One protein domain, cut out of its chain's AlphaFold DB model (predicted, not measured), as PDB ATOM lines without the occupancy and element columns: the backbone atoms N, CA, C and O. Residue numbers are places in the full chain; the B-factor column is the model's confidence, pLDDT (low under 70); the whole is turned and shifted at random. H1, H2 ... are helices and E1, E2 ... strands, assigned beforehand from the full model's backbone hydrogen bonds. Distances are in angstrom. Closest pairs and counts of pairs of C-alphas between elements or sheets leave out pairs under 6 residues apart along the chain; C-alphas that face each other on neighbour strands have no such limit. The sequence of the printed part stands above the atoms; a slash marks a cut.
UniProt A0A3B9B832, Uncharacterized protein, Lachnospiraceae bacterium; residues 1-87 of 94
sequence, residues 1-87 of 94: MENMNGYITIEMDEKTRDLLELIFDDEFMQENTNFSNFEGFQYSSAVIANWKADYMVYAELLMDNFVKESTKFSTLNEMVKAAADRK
ATOM      1  N   MET A   1      -1.476 -36.840 -24.457       63.50
ATOM      2  CA  MET A   1      -2.407 -36.244 -23.480       63.50
ATOM      3  C   MET A   1      -2.018 -36.772 -22.116       63.50
ATOM      4  O   MET A   1      -2.119 -37.974 -21.900       63.50
ATOM      5  N   GLU A   2      -1.514 -35.908 -21.244       67.31
ATOM      6  CA  GLU A   2      -1.287 -36.256 -19.839       67.31
ATOM      7  C   GLU A   2      -2.494 -35.784 -19.026       67.31
ATOM      8  O   GLU A   2      -2.903 -34.633 -19.170       67.31
ATOM      9  N   ASN A   3      -3.080 -36.674 -18.219       70.94
ATOM     10  CA  ASN A   3      -4.151 -36.333 -17.284       70.94
ATOM     11  C   ASN A   3      -3.542 -36.171 -15.889       70.94
ATOM     12  O   ASN A   3      -3.069 -37.143 -15.297       70.94
ATOM     13  N   MET A   4      -3.540 -34.944 -15.374       73.31
ATOM     14  CA  MET A   4      -3.156 -34.644 -13.998       73.31
ATOM     15  C   MET A   4      -4.347 -34.027 -13.276       73.31
ATOM     16  O   MET A   4      -4.688 -32.866 -13.487       73.31
ATOM     17  N   ASN A   5      -4.964 -34.807 -12.386       80.06
ATOM     18  CA  ASN A   5      -6.029 -34.333 -11.501       80.06
ATOM     19  C   ASN A   5      -7.243 -33.732 -12.252       80.06
ATOM     20  O   ASN A   5      -7.808 -32.731 -11.813       80.06
ATOM     21  N   GLY A   6      -7.624 -34.324 -13.395       86.88
ATOM     22  CA  GLY A   6      -8.771 -33.888 -14.206       86.88
ATOM     23  C   GLY A   6      -8.464 -32.768 -15.203       86.88
ATOM     24  O   GLY A   6      -9.386 -32.249 -15.831       86.88
ATOM     25  N   TYR A   7      -7.192 -32.396 -15.358       91.62
ATOM     26  CA  TYR A   7      -6.724 -31.484 -16.398       91.62
ATOM     27  C   TYR A   7      -5.926 -32.241 -17.451       91.62
ATOM     28  O   TYR A   7      -5.094 -33.087 -17.116       91.62
ATOM     29  N   ILE A   8      -6.172 -31.904 -18.713       93.06
ATOM     30  CA  ILE A   8      -5.449 -32.425 -19.867       93.06
ATOM     31  C   ILE A   8      -4.497 -31.353 -20.379       93.06
ATOM     32  O   ILE A   8      -4.918 -30.221 -20.621       93.06
ATOM     33  N   THR A   9      -3.240 -31.741 -20.593       92.81
ATOM     34  CA  THR A   9      -2.221 -30.904 -21.238       92.81
ATOM     35  C   THR A   9      -1.841 -31.472 -22.603       92.81
ATOM     36  O   THR A   9      -1.607 -32.681 -22.754       92.81
ATOM     37  N   ILE A  10      -1.770 -30.590 -23.602       92.38
ATOM     38  CA  ILE A  10      -1.395 -30.890 -24.986       92.38
ATOM     39  C   ILE A  10      -0.419 -29.810 -25.475       92.38
ATOM     40  O   ILE A  10      -0.811 -28.669 -25.655       92.38
ATOM     41  N   GLU A  11       0.858 -30.145 -25.643       94.88
ATOM     42  CA  GLU A  11       1.429 -30.363 -26.980       94.88
ATOM     43  C   GLU A  11       0.967 -29.530 -28.183       94.88
ATOM     44  O   GLU A  11       0.671 -30.165 -29.188       94.88
ATOM     45  N   MET A  12       0.818 -28.205 -28.143       94.56
ATOM     46  CA  MET A  12       0.399 -27.468 -29.341       94.56
ATOM     47  C   MET A  12       1.641 -26.980 -30.090       94.56
ATOM     48  O   MET A  12       2.032 -25.820 -29.977       94.56
ATOM     49  N   ASP A  13       2.277 -27.848 -30.873       94.81
ATOM     50  CA  ASP A  13       3.286 -27.457 -31.867       94.81
ATOM     51  C   ASP A  13       2.622 -27.115 -33.218       94.81
ATOM     52  O   ASP A  13       1.399 -27.213 -33.375       94.81
ATOM     53  N   GLU A  14       3.395 -26.636 -34.196       94.56
ATOM     54  CA  GLU A  14       2.861 -26.312 -35.532       94.56
ATOM     55  C   GLU A  14       2.199 -27.539 -36.175       94.56
ATOM     56  O   GLU A  14       1.073 -27.453 -36.651       94.56
ATOM     57  N   LYS A  15       2.825 -28.718 -36.068       94.56
ATOM     58  CA  LYS A  15       2.295 -29.964 -36.639       94.56
ATOM     59  C   LYS A  15       0.944 -30.355 -36.050       94.56
ATOM     60  O   LYS A  15       0.081 -30.837 -36.776       94.56
ATOM     61  N   THR A  16       0.760 -30.176 -34.746       94.12
ATOM     62  CA  THR A  16      -0.503 -30.471 -34.065       94.12
ATOM     63  C   THR A  16      -1.592 -29.499 -34.498       94.12
ATOM     64  O   THR A  16      -2.721 -29.925 -34.730       94.12
ATOM     65  N   ARG A  17      -1.266 -28.210 -34.660       94.81
ATOM     66  CA  ARG A  17      -2.219 -27.217 -35.178       94.81
ATOM     67  C   ARG A  17      -2.630 -27.533 -36.608       94.81
ATOM     68  O   ARG A  17      -3.824 -27.670 -36.860       94.81
ATOM     69  N   ASP A  18      -1.657 -27.762 -37.483       95.56
ATOM     70  CA  ASP A  18      -1.895 -28.120 -38.882       95.56
ATOM     71  C   ASP A  18      -2.739 -29.395 -38.992       95.56
ATOM     72  O   ASP A  18      -3.649 -29.482 -39.814       95.56
ATOM     73  N   LEU A  19      -2.477 -30.390 -38.137       95.56
ATOM     74  CA  LEU A  19      -3.256 -31.624 -38.101       95.56
ATOM     75  C   LEU A  19      -4.709 -31.370 -37.689       95.56
ATOM     76  O   LEU A  19      -5.613 -31.928 -38.306       95.56
ATOM     77  N   LEU A  20      -4.942 -30.555 -36.656       96.12
ATOM     78  CA  LEU A  20      -6.293 -30.229 -36.196       96.12
ATOM     79  C   LEU A  20      -7.072 -29.453 -37.260       96.12
ATOM     80  O   LEU A  20      -8.216 -29.802 -37.532       96.12
ATOM     81  N   GLU A  21      -6.447 -28.466 -37.904       95.75
ATOM     82  CA  GLU A  21      -7.047 -27.731 -39.023       95.75
ATOM     83  C   GLU A  21      -7.339 -28.644 -40.222       95.75
ATOM     84  O   GLU A  21      -8.362 -28.497 -40.888       95.75
ATOM     85  N   LEU A  22      -6.477 -29.630 -40.476       96.31
ATOM     86  CA  LEU A  22      -6.649 -30.579 -41.571       96.31
ATOM     87  C   LEU A  22      -7.812 -31.557 -41.347       96.31
ATOM     88  O   LEU A  22      -8.506 -31.897 -42.310       96.31
ATOM     89  N   ILE A  23      -7.988 -32.067 -40.123       96.81
ATOM     90  CA  ILE A  23      -9.034 -33.060 -39.815       96.81
ATOM     91  C   ILE A  23     -10.383 -32.407 -39.502       96.81
ATOM     92  O   ILE A  23     -11.420 -32.991 -39.806       96.81
ATOM     93  N   PHE A  24     -10.385 -31.204 -38.924       96.94
ATOM     94  CA  PHE A  24     -11.592 -30.420 -38.662       96.94
ATOM     95  C   PHE A  24     -11.896 -29.466 -39.817       96.94
ATOM     96  O   PHE A  24     -12.074 -28.264 -39.624       96.94
ATOM     97  N   ASP A  25     -11.977 -30.022 -41.025       95.25
ATOM     98  CA  ASP A  25     -12.445 -29.270 -42.184       95.25
ATOM     99  C   ASP A  25     -13.929 -28.885 -42.065       95.25
ATOM    100  O   ASP A  25     -14.686 -29.422 -41.250       95.25
ATOM    101  N   ASP A  26     -14.344 -27.917 -42.880       96.19
ATOM    102  CA  ASP A  26     -15.694 -27.350 -42.828       96.19
ATOM    103  C   ASP A  26     -16.789 -28.413 -43.003       96.19
ATOM    104  O   ASP A  26     -17.825 -28.338 -42.340       96.19
ATOM    105  N   GLU A  27     -16.563 -29.430 -43.843       95.69
ATOM    106  CA  GLU A  27     -17.518 -30.527 -44.027       95.69
ATOM    107  C   GLU A  27     -17.674 -31.347 -42.742       95.69
ATOM    108  O   GLU A  27     -18.795 -31.631 -42.312       95.69
ATOM    109  N   PHE A  28     -16.564 -31.693 -42.080       96.62
ATOM    110  CA  PHE A  28     -16.616 -32.375 -40.793       96.62
ATOM    111  C   PHE A  28     -17.323 -31.536 -39.737       96.62
ATOM    112  O   PHE A  28     -18.165 -32.062 -39.003       96.62
ATOM    113  N   MET A  29     -17.021 -30.244 -39.669       97.25
ATOM    114  CA  MET A  29     -17.618 -29.362 -38.672       97.25
ATOM    115  C   MET A  29     -19.131 -29.249 -38.861       97.25
ATOM    116  O   MET A  29     -19.869 -29.431 -37.893       97.25
ATOM    117  N   GLN A  30     -19.599 -29.064 -40.095       96.81
ATOM    118  CA  GLN A  30     -21.026 -28.916 -40.397       96.81
ATOM    119  C   GLN A  30     -21.828 -30.206 -40.190       96.81
ATOM    120  O   GLN A  30     -22.980 -30.155 -39.767       96.81
ATOM    121  N   GLU A  31     -21.244 -31.370 -40.476       96.31
ATOM    122  CA  GLU A  31     -21.931 -32.657 -40.316       96.31
ATOM    123  C   GLU A  31     -22.004 -33.133 -38.859       96.31
ATOM    124  O   GLU A  31     -22.888 -33.919 -38.505       96.31
ATOM    125  N   ASN A  32     -21.043 -32.732 -38.021       96.19
ATOM    126  CA  ASN A  32     -20.825 -33.351 -36.711       96.19
ATOM    127  C   ASN A  32     -20.952 -32.383 -35.529       96.19
ATOM    128  O   ASN A  32     -20.986 -32.833 -34.378       96.19
ATOM    129  N   THR A  33     -21.016 -31.079 -35.793       95.69
ATOM    130  CA  THR A  33     -21.064 -30.027 -34.775       95.69
ATOM    131  C   THR A  33     -22.115 -28.975 -35.102       95.69
ATOM    132  O   THR A  33     -22.600 -28.879 -36.225       95.69
ATOM    133  N   ASN A  34     -22.432 -28.134 -34.122       96.12
ATOM    134  CA  ASN A  34     -23.287 -26.963 -34.307       96.12
ATOM    135  C   ASN A  34     -22.536 -25.763 -34.932       96.12
ATOM    136  O   ASN A  34     -23.077 -24.657 -34.965       96.12
ATOM    137  N   PHE A  35     -21.291 -25.945 -35.393       96.00
ATOM    138  CA  PHE A  35     -20.438 -24.895 -35.948       96.00
ATOM    139  C   PHE A  35     -20.201 -25.086 -37.447       96.00
ATOM    140  O   PHE A  35     -20.116 -26.203 -37.947       96.00
ATOM    141  N   SER A  36     -20.033 -23.974 -38.166       93.81
ATOM    142  CA  SER A  36     -19.752 -24.001 -39.607       93.81
ATOM    143  C   SER A  36     -18.308 -24.383 -39.951       93.81
ATOM    144  O   SER A  36     -18.071 -24.836 -41.066       93.81
ATOM    145  N   ASN A  37     -17.364 -24.166 -39.028       95.75
ATOM    146  CA  ASN A  37     -15.930 -24.398 -39.214       95.75
ATOM    147  C   ASN A  37     -15.195 -24.532 -37.865       95.75
ATOM    148  O   ASN A  37     -15.773 -24.305 -36.794       95.75
ATOM    149  N   PHE A  38     -13.909 -24.894 -37.921       96.38
ATOM    150  CA  PHE A  38     -13.089 -25.105 -36.726       96.38
ATOM    151  C   PHE A  38     -12.814 -23.810 -35.952       96.38
ATOM    152  O   PHE A  38     -12.830 -23.816 -34.722       96.38
ATOM    153  N   GLU A  39     -12.663 -22.675 -36.638       96.19
ATOM    154  CA  GLU A  39     -12.466 -21.371 -35.992       96.19
ATOM    155  C   GLU A  39     -13.642 -21.009 -35.063       96.19
ATOM    156  O   GLU A  39     -13.438 -20.565 -33.930       96.19
ATOM    157  N   GLY A  40     -14.882 -21.274 -35.488       96.00
ATOM    158  CA  GLY A  40     -16.077 -21.065 -34.668       96.00
ATOM    159  C   GLY A  40     -16.096 -21.930 -33.403       96.00
ATOM    160  O   GLY A  40     -16.483 -21.457 -32.327       96.00
ATOM    161  N   PHE A  41     -15.616 -23.172 -33.503       96.25
ATOM    162  CA  PHE A  41     -15.450 -24.067 -32.356       96.25
ATOM    163  C   PHE A  41     -14.370 -23.555 -31.391       96.25
ATOM    164  O   PHE A  41     -14.588 -23.513 -30.176       96.25
ATOM    165  N   GLN A  42     -13.225 -23.108 -31.914       96.12
ATOM    166  CA  GLN A  42     -12.136 -22.543 -31.110       96.12
ATOM    167  C   GLN A  42     -12.573 -21.275 -30.370       96.12
ATOM    168  O   GLN A  42     -12.304 -21.130 -29.178       96.12
ATOM    169  N   TYR A  43     -13.289 -20.377 -31.052       95.25
ATOM    170  CA  TYR A  43     -13.818 -19.156 -30.446       95.25
ATOM    171  C   TYR A  43     -14.813 -19.470 -29.322       95.25
ATOM    172  O   TYR A  43     -14.731 -18.901 -28.234       95.25
ATOM    173  N   SER A  44     -15.717 -20.423 -29.554       94.00
ATOM    174  CA  SER A  44     -16.754 -20.791 -28.581       94.00
ATOM    175  C   SER A  44     -16.194 -21.516 -27.351       94.00
ATOM    176  O   SER A  44     -16.744 -21.391 -26.260       94.00
ATOM    177  N   SER A  45     -15.074 -22.227 -27.501       94.69
ATOM    178  CA  SER A  45     -14.379 -22.923 -26.407       94.69
ATOM    179  C   SER A  45     -13.283 -22.088 -25.730       94.69
ATOM    180  O   SER A  45     -12.628 -22.582 -24.812       94.69
ATOM    181  N   ALA A  46     -13.099 -20.816 -26.108       93.06
ATOM    182  CA  ALA A  46     -12.010 -19.966 -25.611       93.06
ATOM    183  C   ALA A  46     -12.041 -19.712 -24.089       93.06
ATOM    184  O   ALA A  46     -11.021 -19.372 -23.492       93.06
ATOM    185  N   VAL A  47     -13.200 -19.891 -23.442       90.31
ATOM    186  CA  VAL A  47     -13.329 -19.824 -21.973       90.31
ATOM    187  C   VAL A  47     -12.811 -21.081 -21.263       90.31
ATOM    188  O   VAL A  47     -12.613 -21.059 -20.051       90.31
ATOM    189  N   ILE A  48     -12.599 -22.172 -22.006       91.75
ATOM    190  CA  ILE A  48     -12.191 -23.494 -21.508       91.75
ATOM    191  C   ILE A  48     -10.727 -23.776 -21.853       91.75
ATOM    192  O   ILE A  48     -10.003 -24.345 -21.038       91.75
ATOM    193  N   ALA A  49     -10.295 -23.395 -23.057       93.25
ATOM    194  CA  ALA A  49      -8.969 -23.691 -23.577       93.25
ATOM    195  C   ALA A  49      -8.425 -22.540 -24.435       93.25
ATOM    196  O   ALA A  49      -9.158 -21.903 -25.191       93.25
ATOM    197  N   ASN A  50      -7.111 -22.312 -24.365       93.75
ATOM    198  CA  ASN A  50      -6.415 -21.401 -25.269       93.75
ATOM    199  C   ASN A  50      -5.718 -22.184 -26.391       93.75
ATOM    200  O   ASN A  50      -4.612 -22.687 -26.209       93.75
ATOM    201  N   TRP A  51      -6.344 -22.221 -27.566       94.12
ATOM    202  CA  TRP A  51      -5.835 -22.899 -28.769       94.12
ATOM    203  C   TRP A  51      -4.544 -22.289 -29.341       94.12
ATOM    204  O   TRP A  51      -3.844 -22.933 -30.122       94.12
ATOM    205  N   LYS A  52      -4.216 -21.050 -28.954       92.38
ATOM    206  CA  LYS A  52      -3.025 -20.324 -29.420       92.38
ATOM    207  C   LYS A  52      -1.826 -20.452 -28.475       92.38
ATOM    208  O   LYS A  52      -0.759 -19.957 -28.814       92.38
ATOM    209  N   ALA A  53      -1.984 -21.074 -27.305       93.75
ATOM    210  CA  ALA A  53      -0.870 -21.325 -26.390       93.75
ATOM    211  C   ALA A  53       0.034 -22.452 -26.915       93.75
ATOM    212  O   ALA A  53      -0.446 -23.318 -27.643       93.75
ATOM    213  N   ASP A  54       1.308 -22.467 -26.510       94.19
ATOM    214  CA  ASP A  54       2.248 -23.565 -26.809       94.19
ATOM    215  C   ASP A  54       1.820 -24.878 -26.137       94.19
ATOM    216  O   ASP A  54       1.967 -25.963 -26.691       94.19
ATOM    217  N   TYR A  55       1.211 -24.767 -24.956       94.19
ATOM    218  CA  TYR A  55       0.569 -25.870 -24.256       94.19
ATOM    219  C   TYR A  55      -0.892 -25.518 -24.010       94.19
ATOM    220  O   TYR A  55      -1.208 -24.607 -23.238       94.19
ATOM    221  N   MET A  56      -1.794 -26.255 -24.651       94.06
ATOM    222  CA  MET A  56      -3.213 -26.192 -24.346       94.06
ATOM    223  C   MET A  56      -3.476 -26.993 -23.075       94.06
ATOM    224  O   MET A  56      -3.203 -28.192 -23.017       94.06
ATOM    225  N   VAL A  57      -4.031 -26.323 -22.068       93.88
ATOM    226  CA  VAL A  57      -4.444 -26.931 -20.803       93.88
ATOM    227  C   VAL A  57      -5.932 -26.686 -20.616       93.88
ATOM    228  O   VAL A  57      -6.380 -25.547 -20.731       93.88
ATOM    229  N   TYR A  58      -6.694 -27.740 -20.328       94.19
ATOM    230  CA  TYR A  58      -8.129 -27.633 -20.059       94.19
ATOM    231  C   TYR A  58      -8.589 -28.649 -19.013       94.19
ATOM    232  O   TYR A  58      -8.001 -29.721 -18.872       94.19
ATOM    233  N   ALA A  59      -9.659 -28.325 -18.285       94.88
ATOM    234  CA  ALA A  59     -10.326 -29.284 -17.407       94.88
ATOM    235  C   ALA A  59     -11.164 -30.257 -18.249       94.88
ATOM    236  O   ALA A  59     -12.058 -29.825 -18.982       94.88
ATOM    237  N   GLU A  60     -10.897 -31.557 -18.126       93.94
ATOM    238  CA  GLU A  60     -11.507 -32.623 -18.934       93.94
ATOM    239  C   GLU A  60     -13.036 -32.560 -18.883       93.94
ATOM    240  O   GLU A  60     -13.692 -32.483 -19.916       93.94
ATOM    241  N   LEU A  61     -13.599 -32.441 -17.677       94.06
ATOM    242  CA  LEU A  61     -15.046 -32.369 -17.470       94.06
ATOM    243  C   LEU A  61     -15.700 -31.165 -18.171       94.06
ATOM    244  O   LEU A  61     -16.800 -31.291 -18.702       94.06
ATOM    245  N   LEU A  62     -15.049 -29.995 -18.163       95.75
ATOM    246  CA  LEU A  62     -15.600 -28.793 -18.802       95.75
ATOM    247  C   LEU A  62     -15.576 -28.922 -20.323       95.75
ATOM    248  O   LEU A  62     -16.561 -28.584 -20.978       95.75
ATOM    249  N   MET A  63     -14.476 -29.441 -20.873       96.06
ATOM    250  CA  MET A  63     -14.361 -29.677 -22.308       96.06
ATOM    251  C   MET A  63     -15.348 -30.747 -22.779       96.06
ATOM    252  O   MET A  63     -16.031 -30.541 -23.774       96.06
ATOM    253  N   ASP A  64     -15.488 -31.853 -22.049       95.56
ATOM    254  CA  ASP A  64     -16.429 -32.917 -22.405       95.56
ATOM    255  C   ASP A  64     -17.882 -32.432 -22.370       95.56
ATOM    256  O   ASP A  64     -18.668 -32.780 -23.249       95.56
ATOM    257  N   ASN A  65     -18.250 -31.598 -21.393       96.50
ATOM    258  CA  ASN A  65     -19.582 -30.993 -21.359       96.50
ATOM    259  C   ASN A  65     -19.807 -30.067 -22.561       96.50
ATOM    260  O   ASN A  65     -20.832 -30.179 -23.228       96.50
ATOM    261  N   PHE A  66     -18.828 -29.221 -22.897       96.69
ATOM    262  CA  PHE A  66     -18.903 -28.383 -24.093       96.69
ATOM    263  C   PHE A  66     -19.049 -29.215 -25.373       96.69
ATOM    264  O   PHE A  66     -19.899 -28.913 -26.209       96.69
ATOM    265  N   VAL A  67     -18.267 -30.286 -25.526       96.75
ATOM    266  CA  VAL A  67     -18.326 -31.166 -26.702       96.75
ATOM    267  C   VAL A  67     -19.684 -31.867 -26.800       96.75
ATOM    268  O   VAL A  67     -20.254 -31.897 -27.888       96.75
ATOM    269  N   LYS A  68     -20.248 -32.348 -25.685       96.94
ATOM    270  CA  LYS A  68     -21.592 -32.961 -25.651       96.94
ATOM    271  C   LYS A  68     -22.705 -31.999 -26.043       96.94
ATOM    272  O   LYS A  68     -23.682 -32.408 -26.659       96.94
ATOM    273  N   GLU A  69     -22.593 -30.737 -25.642       95.94
ATOM    274  CA  GLU A  69     -23.610 -29.720 -25.927       95.94
ATOM    275  C   GLU A  69     -23.501 -29.169 -27.354       95.94
ATOM    276  O   GLU A  69     -24.499 -28.744 -27.939       95.94
ATOM    277  N   SER A  70     -22.293 -29.162 -27.920       94.81
ATOM    278  CA  SER A  70     -22.001 -28.505 -29.197       94.81
ATOM    279  C   SER A  70     -21.755 -29.458 -30.367       94.81
ATOM    280  O   SER A  70     -21.683 -29.010 -31.514       94.81
ATOM    281  N   THR A  71     -21.631 -30.759 -30.111       95.44
ATOM    282  CA  THR A  71     -21.317 -31.779 -31.117       95.44
ATOM    283  C   THR A  71     -22.089 -33.069 -30.863       95.44
ATOM    284  O   THR A  71     -22.702 -33.252 -29.815       95.44
ATOM    285  N   LYS A  72     -22.030 -34.006 -31.812       96.25
ATOM    286  CA  LYS A  72     -22.587 -35.355 -31.626       96.25
ATOM    287  C   LYS A  72     -21.732 -36.281 -30.741       96.25
ATOM    288  O   LYS A  72     -22.136 -37.416 -30.501       96.25
ATOM    289  N   PHE A  73     -20.542 -35.842 -30.325       97.38
ATOM    290  CA  PHE A  73     -19.565 -36.646 -29.587       97.38
ATOM    291  C   PHE A  73     -19.642 -36.390 -28.081       97.38
ATOM    292  O   PHE A  73     -20.148 -35.365 -27.631       97.38
ATOM    293  N   SER A  74     -19.106 -37.318 -27.285       94.81
ATOM    294  CA  SER A  74     -19.084 -37.189 -25.824       94.81
ATOM    295  C   SER A  74     -17.798 -36.583 -25.269       94.81
ATOM    296  O   SER A  74     -17.804 -36.103 -24.138       94.81
ATOM    297  N   THR A  75     -16.696 -36.640 -26.019       95.44
ATOM    298  CA  THR A  75     -15.379 -36.152 -25.581       95.44
ATOM    299  C   THR A  75     -14.606 -35.546 -26.746       95.44
ATOM    300  O   THR A  75     -14.789 -35.954 -27.898       95.44
ATOM    301  N   LEU A  76     -13.681 -34.623 -26.461       94.56
ATOM    302  CA  LEU A  76     -12.813 -34.051 -27.502       94.56
ATOM    303  C   LEU A  76     -11.956 -35.135 -28.183       94.56
ATOM    304  O   LEU A  76     -11.746 -35.098 -29.391       94.56
ATOM    305  N   ASN A  77     -11.498 -36.135 -27.426       93.69
ATOM    306  CA  ASN A  77     -10.700 -37.241 -27.957       93.69
ATOM    307  C   ASN A  77     -11.489 -38.102 -28.961       93.69
ATOM    308  O   ASN A  77     -10.949 -38.508 -29.985       93.69
ATOM    309  N   GLU A  78     -12.764 -38.378 -28.680       95.38
ATOM    310  CA  GLU A  78     -13.653 -39.080 -29.613       95.38
ATOM    311  C   GLU A  78     -13.839 -38.281 -30.907       95.38
ATOM    312  O   GLU A  78     -13.689 -38.833 -31.996       95.38
ATOM    313  N   MET A  79     -14.084 -36.974 -30.786       95.94
ATOM    314  CA  MET A  79     -14.228 -36.071 -31.927       95.94
ATOM    315  C   MET A  79     -12.956 -36.030 -32.792       95.94
ATOM    316  O   MET A  79     -13.046 -36.165 -34.011       95.94
ATOM    317  N   VAL A  80     -11.772 -35.908 -32.176       95.31
ATOM    318  CA  VAL A  80     -10.472 -35.929 -32.877       95.31
ATOM    319  C   VAL A  80     -10.254 -37.259 -33.598       95.31
ATOM    320  O   VAL A  80      -9.848 -37.264 -34.758       95.31
ATOM    321  N   LYS A  81     -10.548 -38.392 -32.947       94.81
ATOM    322  CA  LYS A  81     -10.433 -39.718 -33.574       94.81
ATOM    323  C   LYS A  81     -11.364 -39.859 -34.770       94.81
ATOM    324  O   LYS A  81     -10.908 -40.261 -35.829       94.81
ATOM    325  N   ALA A  82     -12.630 -39.470 -34.632       95.62
ATOM    326  CA  ALA A  82     -13.595 -39.545 -35.724       95.62
ATOM    327  C   ALA A  82     -13.190 -38.672 -36.924       95.62
ATOM    328  O   ALA A  82     -13.344 -39.088 -38.072       95.62
ATOM    329  N   ALA A  83     -12.648 -37.478 -36.671       95.62
ATOM    330  CA  ALA A  83     -12.135 -36.599 -37.717       95.62
ATOM    331  C   ALA A  83     -10.905 -37.198 -38.416       95.62
ATOM    332  O   ALA A  83     -10.835 -37.228 -39.646       95.62
ATOM    333  N   ALA A  84      -9.962 -37.741 -37.641       94.38
ATOM    334  CA  ALA A  84      -8.793 -38.426 -38.178       94.38
ATOM    335  C   ALA A  84      -9.182 -39.673 -38.991       94.38
ATOM    336  O   ALA A  84      -8.661 -39.866 -40.086       94.38
ATOM    337  N   ASP A  85     -10.137 -40.472 -38.512       93.69
ATOM    338  CA  ASP A  85     -10.655 -41.645 -39.218       93.69
ATOM    339  C   ASP A  85     -11.380 -41.249 -40.511       93.69
ATOM    340  O   ASP A  85     -11.224 -41.916 -41.525       93.69
ATOM    341  N   ARG A  86     -12.118 -40.132 -40.546       93.44
ATOM    342  CA  ARG A  86     -12.686 -39.619 -41.807       93.44
ATOM    343  C   ARG A  86     -11.588 -39.226 -42.797       93.44
ATOM    344  O   ARG A  86     -11.708 -39.509 -43.986       93.44
ATOM    345  N   LYS A  87     -10.551 -38.527 -42.324       92.50
ATOM    346  CA  LYS A  87      -9.523 -37.929 -43.188       92.50
ATOM    347  C   LYS A  87      -8.498 -38.941 -43.694       92.50
ATOM    348  O   LYS A  87      -8.059 -38.856 -44.837       92.50
TER     349      LYS A  87
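AT A GLANCE: This is residues 1 to 87 of the 94 residues of an uncharacterized protein of Lachnospiraceae bacterium (UniProt A0A3B9B832). A small three-stranded sheet, E1 E2 E3, stands at one end of the model, and five helices make the rest, with H2 at the other end. H1 and H4 run away from the sheet end on two opposite sides, H5 crosses between them on one face and meets both, and H3 lies on the other face. The printed part has 87 residues, with three named strands and five named helices in the order E1 E2 H1 H2 H3 E3 H4 H5; the class is mixed, helices and strands. The sheet has the order E1, E2, E3 and is antiparallel. The whole is compact and rounded, with a radius of gyration of the C-alphas of 12.1 A and spans of 33 by 28 by 23 A.

IN THESE COORDINATES: Find C-alpha 2 at (-1.287, -36.256, -19.839), where E1, residues 2 to 4, begins. E2 follows in residues 7 to 11, 13.4 A long. From C-alpha 14 at (2.861, -26.312, -35.532), H1 runs 14.3 A through residues 14 to 23. Next come H2, residues 26 to 32, and H3, residues 38 to 44. Then look for E3 in residues 55 to 59, 13.3 A long, and H4 in residues 60 to 70, 15.2 A long. H5, residues 76 to 87, is 16.5 A long and ends at C-alpha 87, at (-9.523, -37.929, -43.188).

HOW THE PARTS SIT: Start at the sheet, where E1 and E2 form an antiparallel hairpin; N 4 and O 7 are 3.0 A apart, within hydrogen-bond range. On the other side of E2, E3 is its antiparallel neighbour, with N 56 and O 10 at 2.8 A. H4 is on the sheet but only grazes it, with residues 60 to 63. H5 touches H1 at an angle of 71 degrees, only just about perpendicular; their closest C-alphas, of Ile 23 and Ala 83, are 5.2 A apart. H5 only just touches H4, with 3 pairs of C-alphas within 8 A, made by residue 76 alone; the closest C-alphas are those of Val 67 and Leu 76, at 6.3 A. H3 and H1 are close but not clearly touching, with the C-alphas of Glu 21 and Phe 38 closest at 7.0 A. H3 and H4 are near each other, while H3 and H5 are apart. H2 is close to but not clearly touching H3, with the C-alphas of Met 29 and Phe 38 closest at 6.5 A. In H1, H2, H3, H4 and H5, every O i to N i+4 pair is within hydrogen-bond range.

THE WHOLE: The two C-alphas farthest apart are those of Asn 5 and Glu 27, 34.7 A. The printed part has no cut and no long link; the link from H3 to E3, 10 residues, is short. The mean pLDDT of the printed part is 93.5, and residues 1 to 2 are under 70.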